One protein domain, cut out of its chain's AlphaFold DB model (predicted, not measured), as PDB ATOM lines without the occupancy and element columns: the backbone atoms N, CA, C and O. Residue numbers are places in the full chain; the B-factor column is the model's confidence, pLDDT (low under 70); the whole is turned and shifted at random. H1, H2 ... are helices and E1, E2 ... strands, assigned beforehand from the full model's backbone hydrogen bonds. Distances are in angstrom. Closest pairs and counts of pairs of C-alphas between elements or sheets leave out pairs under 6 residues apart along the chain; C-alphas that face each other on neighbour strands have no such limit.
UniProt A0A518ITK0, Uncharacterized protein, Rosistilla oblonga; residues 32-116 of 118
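What this domain is: This is residues 32 to 116 of the 118 residues of an uncharacterized protein of Rosistilla oblonga (UniProt A0A518ITK0). A small, twisted sheet of four short strands runs through the middle, with the long helix H1 over one face, along E2. The short helix H3 is on that same face, over E4, and the short helix H2 is on the opposite face. The printed part has 85 residues, with three named helices and four named strands in the order H1, E1, E2, H2, E3, H3, E4; the sheet's order is E1, E2, E4, E3, mixed, and the class is mixed, helices and strands. The whole is compact, with a radius of gyration of the C-alphas of 12.0 A, and rounded, with spans of 31 by 29 by 22 A.

Where its parts are: Find C-alpha 32 at (-44.364, 19.099, 43.432); from there H1, residues 32 to 48, runs 23.7 A. After residues 49 to 66 come E1, residues 67 to 69, and E2, residues 74 to 79, which is 16.3 A long and begins at C-alpha 74, (-36.666, 2.932, 29.890). Next are H2, residues 82 to 87, E3, residues 94 to 96, and H3, residues 97 to 100. E4, residues 111 to 115, runs 12.6 A and ends at C-alpha 115, (-38.000, 19.076, 32.213).

How they stand to each other: From edge strand E1 to edge strand E3 the strands' lines turn by 75 degrees. E1 and E2 are an antiparallel hairpin, with N 69 and O 74 at 2.9 A. Look next at E2 and E4, parallel at 25 degrees, with N 114 and O 77 at 2.8 A. E4 and E3 are parallel at 39 degrees, with N 95 and O 111 at 2.9 A. H1 has a height over the sheet of 8.8 A and only just runs along the strands, at 28 degrees to E2 on the local plane; its closest C-alphas to E2 are those of Glu 37 and Val 78, 5.9 A apart. H2 is over E4, and their closest C-alphas are those of Ala 85 and Asn 115, 6.7 A. H3 is only just over E4, with 3 of its C-alphas falling on it; the closest are those of Phe 97 and Ala 112, 4.9 A. E3, H3, E4 make a strand-helix-strand unit, two parallel neighbour strands with a helix between them along the chain; E2, H2, E3 make a split one, with E4 between its strands. Both crossovers are right-handed. H1 is apart from H2 and H3. In H1 and H2 every O i to N i+4 pair is within hydrogen-bond range; H3 is too short for such a pair.

The domain as a whole: The C-alphas farthest apart are those of Asp 58 and Asn 104, 33.6 A. The printed part has no cut. The link from H1 to E1 is long, 18 residues, and its residues 53 to 54 pair antiparallel with residues 67 to 68 of E1. The mean pLDDT of the printed part is 70.9; residue 32, residues 56 to 64 and residues 82 to 111 of this model are under 70.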
ATOM      1  N   LEU A  32     -43.959  19.087  44.827       67.62
ATOM      2  CA  LEU A  32     -44.364  19.099  43.432       67.62
ATOM      3  C   LEU A  32     -43.638  18.072  42.561       67.62
ATOM      4  O   LEU A  32     -44.243  17.546  41.629       67.62
ATOM      5  N   ASN A  33     -42.369  17.771  42.856       70.69
ATOM      6  CA  ASN A  33     -41.603  16.799  42.071       70.69
ATOM      7  C   ASN A  33     -42.206  15.399  42.212       70.69
ATOM      8  O   ASN A  33     -42.470  14.753  41.205       70.69
ATOM      9  N   ILE A  34     -42.574  14.997  43.431       75.56
ATOM     10  CA  ILE A  34     -43.225  13.705  43.696       75.56
ATOM     11  C   ILE A  34     -44.579  13.617  42.975       75.56
ATOM     12  O   ILE A  34     -44.931  12.585  42.397       75.56
ATOM     13  N   HIS A  35     -45.362  14.700  42.979       78.62
ATOM     14  CA  HIS A  35     -46.625  14.740  42.241       78.62
ATOM     15  C   HIS A  35     -46.417  14.672  40.722       78.62
ATOM     16  O   HIS A  35     -47.152  13.954  40.043       78.62
ATOM     17  N   ALA A  36     -45.410  15.370  40.191       78.88
ATOM     18  CA  ALA A  36     -45.066  15.333  38.775       78.88
ATOM     19  C   ALA A  36     -44.576  13.942  38.344       78.88
ATOM     20  O   ALA A  36     -45.024  13.436  37.320       78.88
ATOM     21  N   GLU A  37     -43.721  13.294  39.137       84.50
ATOM     22  CA  GLU A  37     -43.248  11.926  38.901       84.50
ATOM     23  C   GLU A  37     -44.415  10.945  38.781       84.50
ATOM     24  O   GLU A  37     -44.513  10.213  37.797       84.50
ATOM     25  N   ASN A  38     -45.341  10.965  39.745       86.88
ATOM     26  CA  ASN A  38     -46.521  10.099  39.718       86.88
ATOM     27  C   ASN A  38     -47.425  10.395  38.515       86.88
ATOM     28  O   ASN A  38     -47.871   9.468  37.841       86.88
ATOM     29  N   PHE A  39     -47.653  11.675  38.208       86.12
ATOM     30  CA  PHE A  39     -48.438  12.067  37.042       86.12
ATOM     31  C   PHE A  39     -47.824  11.541  35.740       86.12
ATOM     32  O   PHE A  39     -48.518  10.902  34.951       86.12
ATOM     33  N   PHE A  40     -46.528  11.780  35.511       85.31
ATOM     34  CA  PHE A  40     -45.863  11.345  34.284       85.31
ATOM     35  C   PHE A  40     -45.753   9.822  34.195       85.31
ATOM     36  O   PHE A  40     -45.903   9.291  33.098       85.31
ATOM     37  N   ARG A  41     -45.578   9.109  35.316       89.94
ATOM     38  CA  ARG A  41     -45.664   7.643  35.351       89.94
ATOM     39  C   ARG A  41     -46.998   7.163  34.787       89.94
ATOM     40  O   ARG A  41     -47.023   6.414  33.814       89.94
ATOM     41  N   ASP A  42     -48.099   7.619  35.380       90.69
ATOM     42  CA  ASP A  42     -49.436   7.135  35.032       90.69
ATOM     43  C   ASP A  42     -49.825   7.554  33.610       90.69
ATOM     44  O   ASP A  42     -50.375   6.761  32.846       90.69
ATOM     45  N   PHE A  43     -49.476   8.783  33.221       88.12
ATOM     46  CA  PHE A  43     -49.740   9.305  31.887       88.12
ATOM     47  C   PHE A  43     -48.998   8.530  30.791       88.12
ATOM     48  O   PHE A  43     -49.590   8.193  29.765       88.12
ATOM     49  N   LEU A  44     -47.715   8.220  30.992       85.69
ATOM     50  CA  LEU A  44     -46.910   7.506  29.999       85.69
ATOM     51  C   LEU A  44     -47.253   6.019  29.927       85.69
ATOM     52  O   LEU A  44     -47.299   5.472  28.824       85.69
ATOM     53  N   ASN A  45     -47.578   5.393  31.060       89.88
ATOM     54  CA  ASN A  45     -48.115   4.033  31.077       89.88
ATOM     55  C   ASN A  45     -49.428   3.961  30.285       89.88
ATOM     56  O   ASN A  45     -49.603   3.065  29.464       89.88
ATOM     57  N   LEU A  46     -50.315   4.952  30.448       89.00
ATOM     58  CA  LEU A  46     -51.563   5.032  29.686       89.00
ATOM     59  C   LEU A  46     -51.328   5.257  28.183       89.00
ATOM     60  O   LEU A  46     -52.008   4.648  27.359       89.00
ATOM     61  N   LEU A  47     -50.400   6.146  27.816       83.12
ATOM     62  CA  LEU A  47     -50.188   6.551  26.423       83.12
ATOM     63  C   LEU A  47     -49.448   5.493  25.596       83.12
ATOM     64  O   LEU A  47     -49.751   5.315  24.417       83.12
ATOM     65  N   HIS A  48     -48.469   4.820  26.201       80.31
ATOM     66  CA  HIS A  48     -47.553   3.922  25.497       80.31
ATOM     67  C   HIS A  48     -47.673   2.453  25.913       80.31
ATOM     68  O   HIS A  48     -47.038   1.607  25.291       80.31
ATOM     69  N   GLY A  49     -48.477   2.137  26.933       83.81
ATOM     70  CA  GLY A  49     -48.549   0.786  27.490       83.81
ATOM     71  C   GLY A  49     -47.280   0.378  28.239       83.81
ATOM     72  O   GLY A  49     -46.988  -0.810  28.327       83.81
ATOM     73  N   PHE A  50     -46.504   1.349  28.729       88.75
ATOM     74  CA  PHE A  50     -45.331   1.088  29.559       88.75
ATOM     75  C   PHE A  50     -45.722   0.594  30.958       88.75
ATOM     76  O   PHE A  50     -46.856   0.762  31.413       88.75
ATOM     77  N   SER A  51     -44.730   0.040  31.645       89.00
ATOM     78  CA  SER A  51     -44.773  -0.434  33.026       89.00
ATOM     79  C   SER A  51     -43.841   0.408  33.907       89.00
ATOM     80  O   SER A  51     -43.070  -0.124  34.706       89.00
ATOM     81  N   LEU A  52     -43.867   1.740  33.757       89.56
ATOM     82  CA  LEU A  52     -43.027   2.642  34.546       89.56
ATOM     83  C   LEU A  52     -43.377   2.538  36.035       89.56
ATOM     84  O   LEU A  52     -44.543   2.641  36.425       89.56
ATOM     85  N   CYS A  53     -42.346   2.433  36.866       89.19
ATOM     86  CA  CYS A  53     -42.408   2.491  38.319       89.19
ATOM     87  C   CYS A  53     -41.549   3.649  38.845       89.19
ATOM     88  O   CYS A  53     -40.572   4.050  38.210       89.19
ATOM     89  N   ASN A  54     -41.928   4.208  39.997       87.56
ATOM     90  CA  ASN A  54     -41.141   5.258  40.642       87.56
ATOM     91  C   ASN A  54     -39.944   4.623  41.372       87.56
ATOM     92  O   ASN A  54     -40.124   3.766  42.234       87.56
ATOM     93  N   CYS A  55     -38.728   5.047  41.030       80.50
ATOM     94  CA  CYS A  55     -37.487   4.539  41.610       80.50
ATOM     95  C   CYS A  55     -37.320   4.926  43.084       80.50
ATOM     96  O   CYS A  55     -36.704   4.177  43.841       80.50
ATOM     97  N   ASN A  56     -37.897   6.058  43.487       69.44
ATOM     98  CA  ASN A  56     -37.834   6.614  44.835       69.44
ATOM     99  C   ASN A  56     -38.895   6.021  45.786       69.44
ATOM    100  O   ASN A  56     -38.910   6.385  46.958       69.44
ATOM    101  N   ALA A  57     -39.766   5.113  45.317       61.16
ATOM    102  CA  ALA A  57     -40.797   4.489  46.154       61.16
ATOM    103  C   ALA A  57     -40.227   3.509  47.202       61.16
ATOM    104  O   ALA A  57     -40.780   3.426  48.295       61.16
ATOM    105  N   ASP A  58     -39.113   2.822  46.895       49.50
ATOM    106  CA  ASP A  58     -38.579   1.729  47.729       49.50
ATOM    107  C   ASP A  58     -37.106   1.889  48.167       49.50
ATOM    108  O   ASP A  58     -36.690   1.248  49.129       49.50
ATOM    109  N   ASN A  59     -36.281   2.711  47.499       45.81
ATOM    110  CA  ASN A  59     -34.902   2.994  47.932       45.81
ATOM    111  C   ASN A  59     -34.326   4.248  47.252       45.81
ATOM    112  O   ASN A  59     -34.272   4.345  46.031       45.81
ATOM    113  N   GLN A  60     -33.804   5.171  48.058       47.31
ATOM    114  CA  GLN A  60     -33.310   6.508  47.689       47.31
ATOM    115  C   GLN A  60     -31.952   6.524  46.937       47.31
ATOM    116  O   GLN A  60     -31.163   7.451  47.095       47.31
ATOM    117  N   ASN A  61     -31.630   5.494  46.145       44.12
ATOM    118  CA  ASN A  61     -30.259   5.252  45.664       44.12
ATOM    119  C   ASN A  61     -30.001   5.552  44.176       44.12
ATOM    120  O   ASN A  61     -28.893   5.310  43.700       44.12
ATOM    121  N   ALA A  62     -30.959   6.117  43.439       52.34
ATOM    122  CA  ALA A  62     -30.739   6.574  42.065       52.34
ATOM    123  C   ALA A  62     -30.950   8.090  41.983       52.34
ATOM    124  O   ALA A  62     -32.017   8.556  41.613       52.34
ATOM    125  N   ALA A  63     -29.920   8.873  42.326       58.78
ATOM    126  CA  ALA A  63     -29.992  10.338  42.462       58.78
ATOM    127  C   ALA A  63     -30.493  11.109  41.213       58.78
ATOM    128  O   ALA A  63     -30.793  12.305  41.309       58.78
ATOM    129  N   THR A  64     -30.598  10.428  40.069       68.94
ATOM    130  CA  THR A  64     -30.810  11.011  38.742       68.94
ATOM    131  C   THR A  64     -31.994  10.400  37.974       68.94
ATOM    132  O   THR A  64     -32.424  10.992  36.988       68.94
ATOM    133  N   ILE A  65     -32.515   9.233  38.375       77.69
ATOM    134  CA  ILE A  65     -33.593   8.532  37.653       77.69
ATOM    135  C   ILE A  65     -34.807   8.440  38.567       77.69
ATOM    136  O   ILE A  65     -34.737   7.808  39.617       77.69
ATOM    137  N   ASP A  66     -35.921   9.018  38.128       83.44
ATOM    138  CA  ASP A  66     -37.145   9.062  38.923       83.44
ATOM    139  C   ASP A  66     -38.107   7.943  38.520       83.44
ATOM    140  O   ASP A  66     -38.710   7.304  39.378       83.44
ATOM    141  N   LEU A  67     -38.212   7.634  37.222       87.62
ATOM    142  CA  LEU A  67     -39.068   6.562  36.711       87.62
ATOM    143  C   LEU A  67     -38.258   5.555  35.897       87.62
ATOM    144  O   LEU A  67     -37.400   5.945  35.102       87.62
ATOM    145  N   ARG A  68     -38.565   4.265  36.048       86.06
ATOM    146  CA  ARG A  68     -37.974   3.204  35.224       86.06
ATOM    147  C   ARG A  68     -38.993   2.162  34.793       86.06
ATOM    148  O   ARG A  68     -39.924   1.866  35.534       86.06
ATOM    149  N   ASP A  69     -38.773   1.597  33.620       85.25
ATOM    150  CA  ASP A  69     -39.442   0.398  33.124       85.25
ATOM    151  C   ASP A  69     -38.346  -0.588  32.721       85.25
ATOM    152  O   ASP A  69     -37.613  -0.361  31.753       85.25
ATOM    153  N   ASP A  70     -38.200  -1.652  33.506       82.00
ATOM    154  CA  ASP A  70     -37.120  -2.622  33.339       82.00
ATOM    155  C   ASP A  70     -37.347  -3.530  32.116       82.00
ATOM    156  O   ASP A  70     -36.380  -3.961  31.479       82.00
ATOM    157  N   GLU A  71     -38.605  -3.778  31.735       81.00
ATOM    158  CA  GLU A  71     -38.964  -4.614  30.583       81.00
ATOM    159  C   GLU A  71     -38.620  -3.900  29.276       81.00
ATOM    160  O   GLU A  71     -37.934  -4.446  28.408       81.00
ATOM    161  N   ASN A  72     -39.040  -2.638  29.172       77.56
ATOM    162  CA  ASN A  72     -38.796  -1.800  28.001       77.56
ATOM    163  C   ASN A  72     -37.430  -1.087  28.047       77.56
ATOM    164  O   ASN A  72     -37.056  -0.407  27.088       77.56
ATOM    165  N   ARG A  73     -36.664  -1.260  29.137       80.00
ATOM    166  CA  ARG A  73     -35.355  -0.629  29.397       80.00
ATOM    167  C   ARG A  73     -35.402   0.895  29.268       80.00
ATOM    168  O   ARG A  73     -34.552   1.506  28.613       80.00
ATOM    169  N   ILE A  74     -36.414   1.492  29.891       80.31
ATOM    170  CA  ILE A  74     -36.666   2.932  29.890       80.31
ATOM    171  C   ILE A  74     -36.240   3.500  31.239       80.31
ATOM    172  O   ILE A  74     -36.611   2.975  32.285       80.31
ATOM    173  N   ALA A  75     -35.511   4.611  31.211       81.44
ATOM    174  CA  ALA A  75     -35.230   5.428  32.382       81.44
ATOM    175  C   ALA A  75     -35.625   6.876  32.084       81.44
ATOM    176  O   ALA A  75     -35.288   7.405  31.022       81.44
ATOM    177  N   ILE A  76     -36.343   7.513  33.009       82.38
ATOM    178  CA  ILE A  76     -36.817   8.891  32.878       82.38
ATOM    179  C   ILE A  76     -36.439   9.682  34.129       82.38
ATOM    180  O   ILE A  76     -36.703   9.254  35.253       82.38
ATOM    181  N   GLN A  77     -35.872  10.869  33.920       83.94
ATOM    182  CA  GLN A  77     -35.779  11.902  34.948       83.94
ATOM    183  C   GLN A  77     -36.921  12.905  34.772       83.94
ATOM    184  O   GLN A  77     -37.140  13.417  33.671       83.94
ATOM    185  N   VAL A  78     -37.611  13.215  35.862       81.88
ATOM    186  CA  VAL A  78     -38.710  14.170  35.961       81.88
ATOM    187  C   VAL A  78     -38.233  15.319  36.850       81.88
ATOM    188  O   VAL A  78     -38.085  15.173  38.056       81.88
ATOM    189  N   THR A  79     -37.946  16.486  36.267       79.12
ATOM    190  CA  THR A  79     -37.378  17.610  37.031       79.12
ATOM    191  C   THR A  79     -37.947  18.970  36.643       79.12
ATOM    192  O   THR A  79     -38.261  19.221  35.482       79.12
ATOM    193  N   SER A  80     -38.046  19.874  37.620       73.88
ATOM    194  CA  SER A  80     -38.286  21.304  37.404       73.88
ATOM    195  C   SER A  80     -37.020  22.158  37.381       73.88
ATOM    196  O   SER A  80     -37.103  23.362  37.150       73.88
ATOM    197  N   ASN A  81     -35.851  21.579  37.657       73.38
ATOM    198  CA  ASN A  81     -34.605  22.326  37.755       73.38
ATOM    199  C   ASN A  81     -33.755  22.090  36.501       73.38
ATOM    200  O   ASN A  81     -33.251  20.990  36.272       73.38
ATOM    201  N   SER A  82     -33.556  23.148  35.717       68.88
ATOM    202  CA  SER A  82     -32.727  23.131  34.507       68.88
ATOM    203  C   SER A  82     -31.276  22.716  34.778       68.88
ATOM    204  O   SER A  82     -30.708  21.967  33.991       68.88
ATOM    205  N   GLN A  83     -30.700  23.073  35.931       67.56
ATOM    206  CA  GLN A  83     -29.352  22.633  36.306       67.56
ATOM    207  C   GLN A  83     -29.284  21.134  36.607       67.56
ATOM    208  O   GLN A  83     -28.274  20.508  36.313       67.56
ATOM    209  N   ARG A  84     -30.348  20.528  37.156       68.88
ATOM    210  CA  ARG A  84     -30.420  19.061  37.320       68.88
ATOM    211  C   ARG A  84     -30.604  18.353  35.982       68.88
ATOM    212  O   ARG A  84     -30.068  17.266  35.795       68.88
ATOM    213  N   ALA A  85     -31.327  18.977  35.052       64.19
ATOM    214  CA  ALA A  85     -31.466  18.459  33.696       64.19
ATOM    215  C   ALA A  85     -30.118  18.426  32.946       64.19
ATOM    216  O   ALA A  85     -29.910  17.527  32.128       64.19
ATOM    217  N   GLU A  86     -29.217  19.372  33.237       59.31
ATOM    218  CA  GLU A  86     -27.900  19.513  32.597       59.31
ATOM    219  C   GLU A  86     -26.744  18.832  33.356       59.31
ATOM    220  O   GLU A  86     -25.860  18.266  32.719       59.31
ATOM    221  N   GLY A  87     -26.723  18.870  34.692       53.06
ATOM    222  CA  GLY A  87     -25.553  18.568  35.531       53.06
ATOM    223  C   GLY A  87     -25.152  17.093  35.663       53.06
ATOM    224  O   GLY A  87     -23.989  16.807  35.935       53.06
ATOM    225  N   ASP A  88     -26.052  16.146  35.395       53.78
ATOM    226  CA  ASP A  88     -25.772  14.700  35.507       53.78
ATOM    227  C   ASP A  88     -25.240  14.084  34.187       53.78
ATOM    228  O   ASP A  88     -25.505  12.929  33.846       53.78
ATOM    229  N   THR A  89     -24.512  14.875  33.392       46.62
ATOM    230  CA  THR A  89     -24.111  14.602  31.993       46.62
ATOM    231  C   THR A  89     -22.860  13.740  31.810       46.62
ATOM    232  O   THR A  89     -22.548  13.371  30.682       46.62
ATOM    233  N   HIS A  90     -22.117  13.409  32.867       45.50
ATOM    234  CA  HIS A  90     -20.756  12.888  32.686       45.50
ATOM    235  C   HIS A  90     -20.638  11.390  32.349       45.50
ATOM    236  O   HIS A  90     -19.528  10.962  32.047       45.50
ATOM    237  N   ASN A  91     -21.715  10.580  32.360       42.53
ATOM    238  CA  ASN A  91     -21.555   9.135  32.093       42.53
ATOM    239  C   ASN A  91     -22.745   8.362  31.474       42.53
ATOM    240  O   ASN A  91     -22.643   7.148  31.314       42.53
ATOM    241  N   THR A  92     -23.848   9.019  31.092       50.38
ATOM    242  CA  THR A  92     -25.017   8.352  30.476       50.38
ATOM    243  C   THR A  92     -25.432   9.102  29.212       50.38
ATOM    244  O   THR A  92     -25.599  10.320  29.249       50.38
ATOM    245  N   SER A  93     -25.623   8.404  28.090       54.72
ATOM    246  CA  SER A  93     -26.191   8.995  26.872       54.72
ATOM    247  C   SER A  93     -27.634   9.444  27.151       54.72
ATOM    248  O   SER A  93     -28.534   8.630  27.341       54.72
ATOM    249  N   ARG A  94     -27.854  10.760  27.269       60.62
ATOM    250  CA  ARG A  94     -29.165  11.354  27.585       60.62
ATOM    251  C   ARG A  94     -29.831  11.907  26.335       60.62
ATOM    252  O   ARG A  94     -29.179  12.517  25.488       60.62
ATOM    253  N   ARG A  95     -31.155  11.776  26.261       63.22
ATOM    254  CA  ARG A  95     -31.997  12.428  25.248       63.22
ATOM    255  C   ARG A  95     -33.097  13.224  25.924       63.22
ATOM    256  O   ARG A  95     -33.615  12.838  26.968       63.22
ATOM    257  N   THR A  96     -33.513  14.329  25.314       61.81
ATOM    258  CA  THR A  96     -34.793  14.932  25.709       61.81
ATOM    259  C   THR A  96     -35.907  13.925  25.445       61.81
ATOM    260  O   THR A  96     -35.831  13.156  24.484       61.81
ATOM    261  N   PHE A  97     -36.963  13.937  26.256       63.25
ATOM    262  CA  PHE A  97     -38.099  13.032  26.062       63.25
ATOM    263  C   PHE A  97     -38.664  13.094  24.627       63.25
ATOM    264  O   PHE A  97     -38.959  12.073  24.015       63.25
ATOM    265  N   LYS A  98     -38.678  14.288  24.017       57.28
ATOM    266  CA  LYS A  98     -39.061  14.489  22.610       57.28
ATOM    267  C   LYS A  98     -38.122  13.792  21.609       57.28
ATOM    268  O   LYS A  98     -38.589  13.225  20.623       57.28
ATOM    269  N   ALA A  99     -36.809  13.839  21.837       60.81
ATOM    270  CA  ALA A  99     -35.828  13.149  20.995       60.81
ATOM    271  C   ALA A  99     -35.858  11.625  21.200       60.81
ATOM    272  O   ALA A  99     -35.547  10.878  20.275       60.81
ATOM    273  N   TRP A 100     -36.255  11.170  22.389       65.06
ATOM    274  CA  TRP A 100     -36.440   9.756  22.703       65.06
ATOM    275  C   TRP A 100     -37.707   9.176  22.052       65.06
ATOM    276  O   TRP A 100     -37.652   8.107  21.461       65.06
ATOM    277  N   LEU A 101     -38.813   9.926  22.037       63.34
ATOM    278  CA  LEU A 101     -40.050   9.551  21.335       63.34
ATOM    279  C   LEU A 101     -39.956   9.614  19.799       63.34
ATOM    280  O   LEU A 101     -40.935   9.341  19.101       63.34
ATOM    281  N   SER A 102     -38.817  10.033  19.246       62.38
ATOM    282  CA  SER A 102     -38.668  10.148  17.796       62.38
ATOM    283  C   SER A 102     -38.632   8.757  17.144       62.38
ATOM    284  O   SER A 102     -37.952   7.877  17.663       62.38
ATOM    285  N   PRO A 103     -39.262   8.553  15.967       58.19
ATOM    286  CA  PRO A 103     -39.329   7.243  15.299       58.19
ATOM    287  C   PRO A 103     -37.967   6.590  15.009       58.19
ATOM    288  O   PRO A 103     -37.894   5.385  14.805       58.19
ATOM    289  N   ASN A 104     -36.899   7.394  14.985       62.09
ATOM    290  CA  ASN A 104     -35.525   6.973  14.708       62.09
ATOM    291  C   ASN A 104     -34.650   6.900  15.974       62.09
ATOM    292  O   ASN A 104     -33.422   6.916  15.874       62.09
ATOM    293  N   ALA A 105     -35.243   6.905  17.172       58.81
ATOM    294  CA  ALA A 105     -34.479   6.694  18.395       58.81
ATOM    295  C   ALA A 105     -33.909   5.258  18.407       58.81
ATOM    296  O   ALA A 105     -34.633   4.313  18.090       58.81
ATOM    297  N   PRO A 106     -32.614   5.067  18.721       53.41
ATOM    298  CA  PRO A 106     -32.039   3.743  18.835       53.41
ATOM    299  C   PRO A 106     -32.697   2.995  20.003       53.41
ATOM    300  O   PRO A 106     -33.041   3.610  21.018       53.41
ATOM    301  N   PRO A 107     -32.884   1.676  19.873       51.78
ATOM    302  CA  PRO A 107     -33.521   0.877  20.906       51.78
ATOM    303  C   PRO A 107     -32.611   0.716  22.133       51.78
ATOM    304  O   PRO A 107     -31.543   0.115  22.044       51.78
ATOM    305  N   GLY A 108     -33.101   1.187  23.285       54.19
ATOM    306  CA  GLY A 108     -32.607   0.855  24.626       54.19
ATOM    307  C   GLY A 108     -31.388   1.645  25.125       54.19
ATOM    308  O   GLY A 108     -30.453   1.920  24.383       54.19
ATOM    309  N   GLY A 109     -31.388   1.945  26.431       55.56
ATOM    310  CA  GLY A 109     -30.212   2.407  27.187       55.56
ATOM    311  C   GLY A 109     -30.086   3.916  27.416       55.56
ATOM    312  O   GLY A 109     -29.291   4.326  28.258       55.56
ATOM    313  N   ASP A 110     -30.884   4.736  26.731       65.00
ATOM    314  CA  ASP A 110     -30.800   6.194  26.850       65.00
ATOM    315  C   ASP A 110     -31.761   6.734  27.922       65.00
ATOM    316  O   ASP A 110     -32.952   6.416  27.938       65.00
ATOM    317  N   LEU A 111     -31.248   7.601  28.798       65.81
ATOM    318  CA  LEU A 111     -32.038   8.294  29.816       65.81
ATOM    319  C   LEU A 111     -32.812   9.452  29.179       65.81
ATOM    320  O   LEU A 111     -32.218  10.370  28.600       65.81
ATOM    321  N   ALA A 112     -34.137   9.423  29.304       75.62
ATOM    322  CA  ALA A 112     -35.013  10.485  28.835       75.62
ATOM    323  C   ALA A 112     -35.225  11.554  29.918       75.62
ATOM    324  O   ALA A 112     -35.446  11.247  31.088       75.62
ATOM    325  N   VAL A 113     -35.181  12.830  29.531       74.50
ATOM    326  CA  VAL A 113     -35.395  13.955  30.461       74.50
ATOM    327  C   VAL A 113     -36.728  14.629  30.179       74.50
ATOM    328  O   VAL A 113     -36.939  15.141  29.072       74.50
ATOM    329  N   ILE A 114     -37.596  14.670  31.187       77.75
ATOM    330  CA  ILE A 114     -38.800  15.497  31.225       77.75
ATOM    331  C   ILE A 114     -38.496  16.686  32.134       77.75
ATOM    332  O   ILE A 114     -38.590  16.596  33.357       77.75
ATOM    333  N   ASN A 115     -38.105  17.802  31.515       73.19
ATOM    334  CA  ASN A 115     -38.000  19.076  32.213       73.19
ATOM    335  C   ASN A 115     -39.331  19.827  32.098       73.19
ATOM    336  O   ASN A 115     -39.781  20.130  30.992       73.19
ATOM    337  N   PHE A 116     -39.951  20.108  33.238       72.25
ATOM    338  CA  PHE A 116     -41.206  20.851  33.330       72.25
ATOM    339  C   PHE A 116     -41.047  22.214  34.032       72.25
ATOM    340  O   PHE A 116     -42.024  22.948  34.204       72.25
TER     341      PHE A 116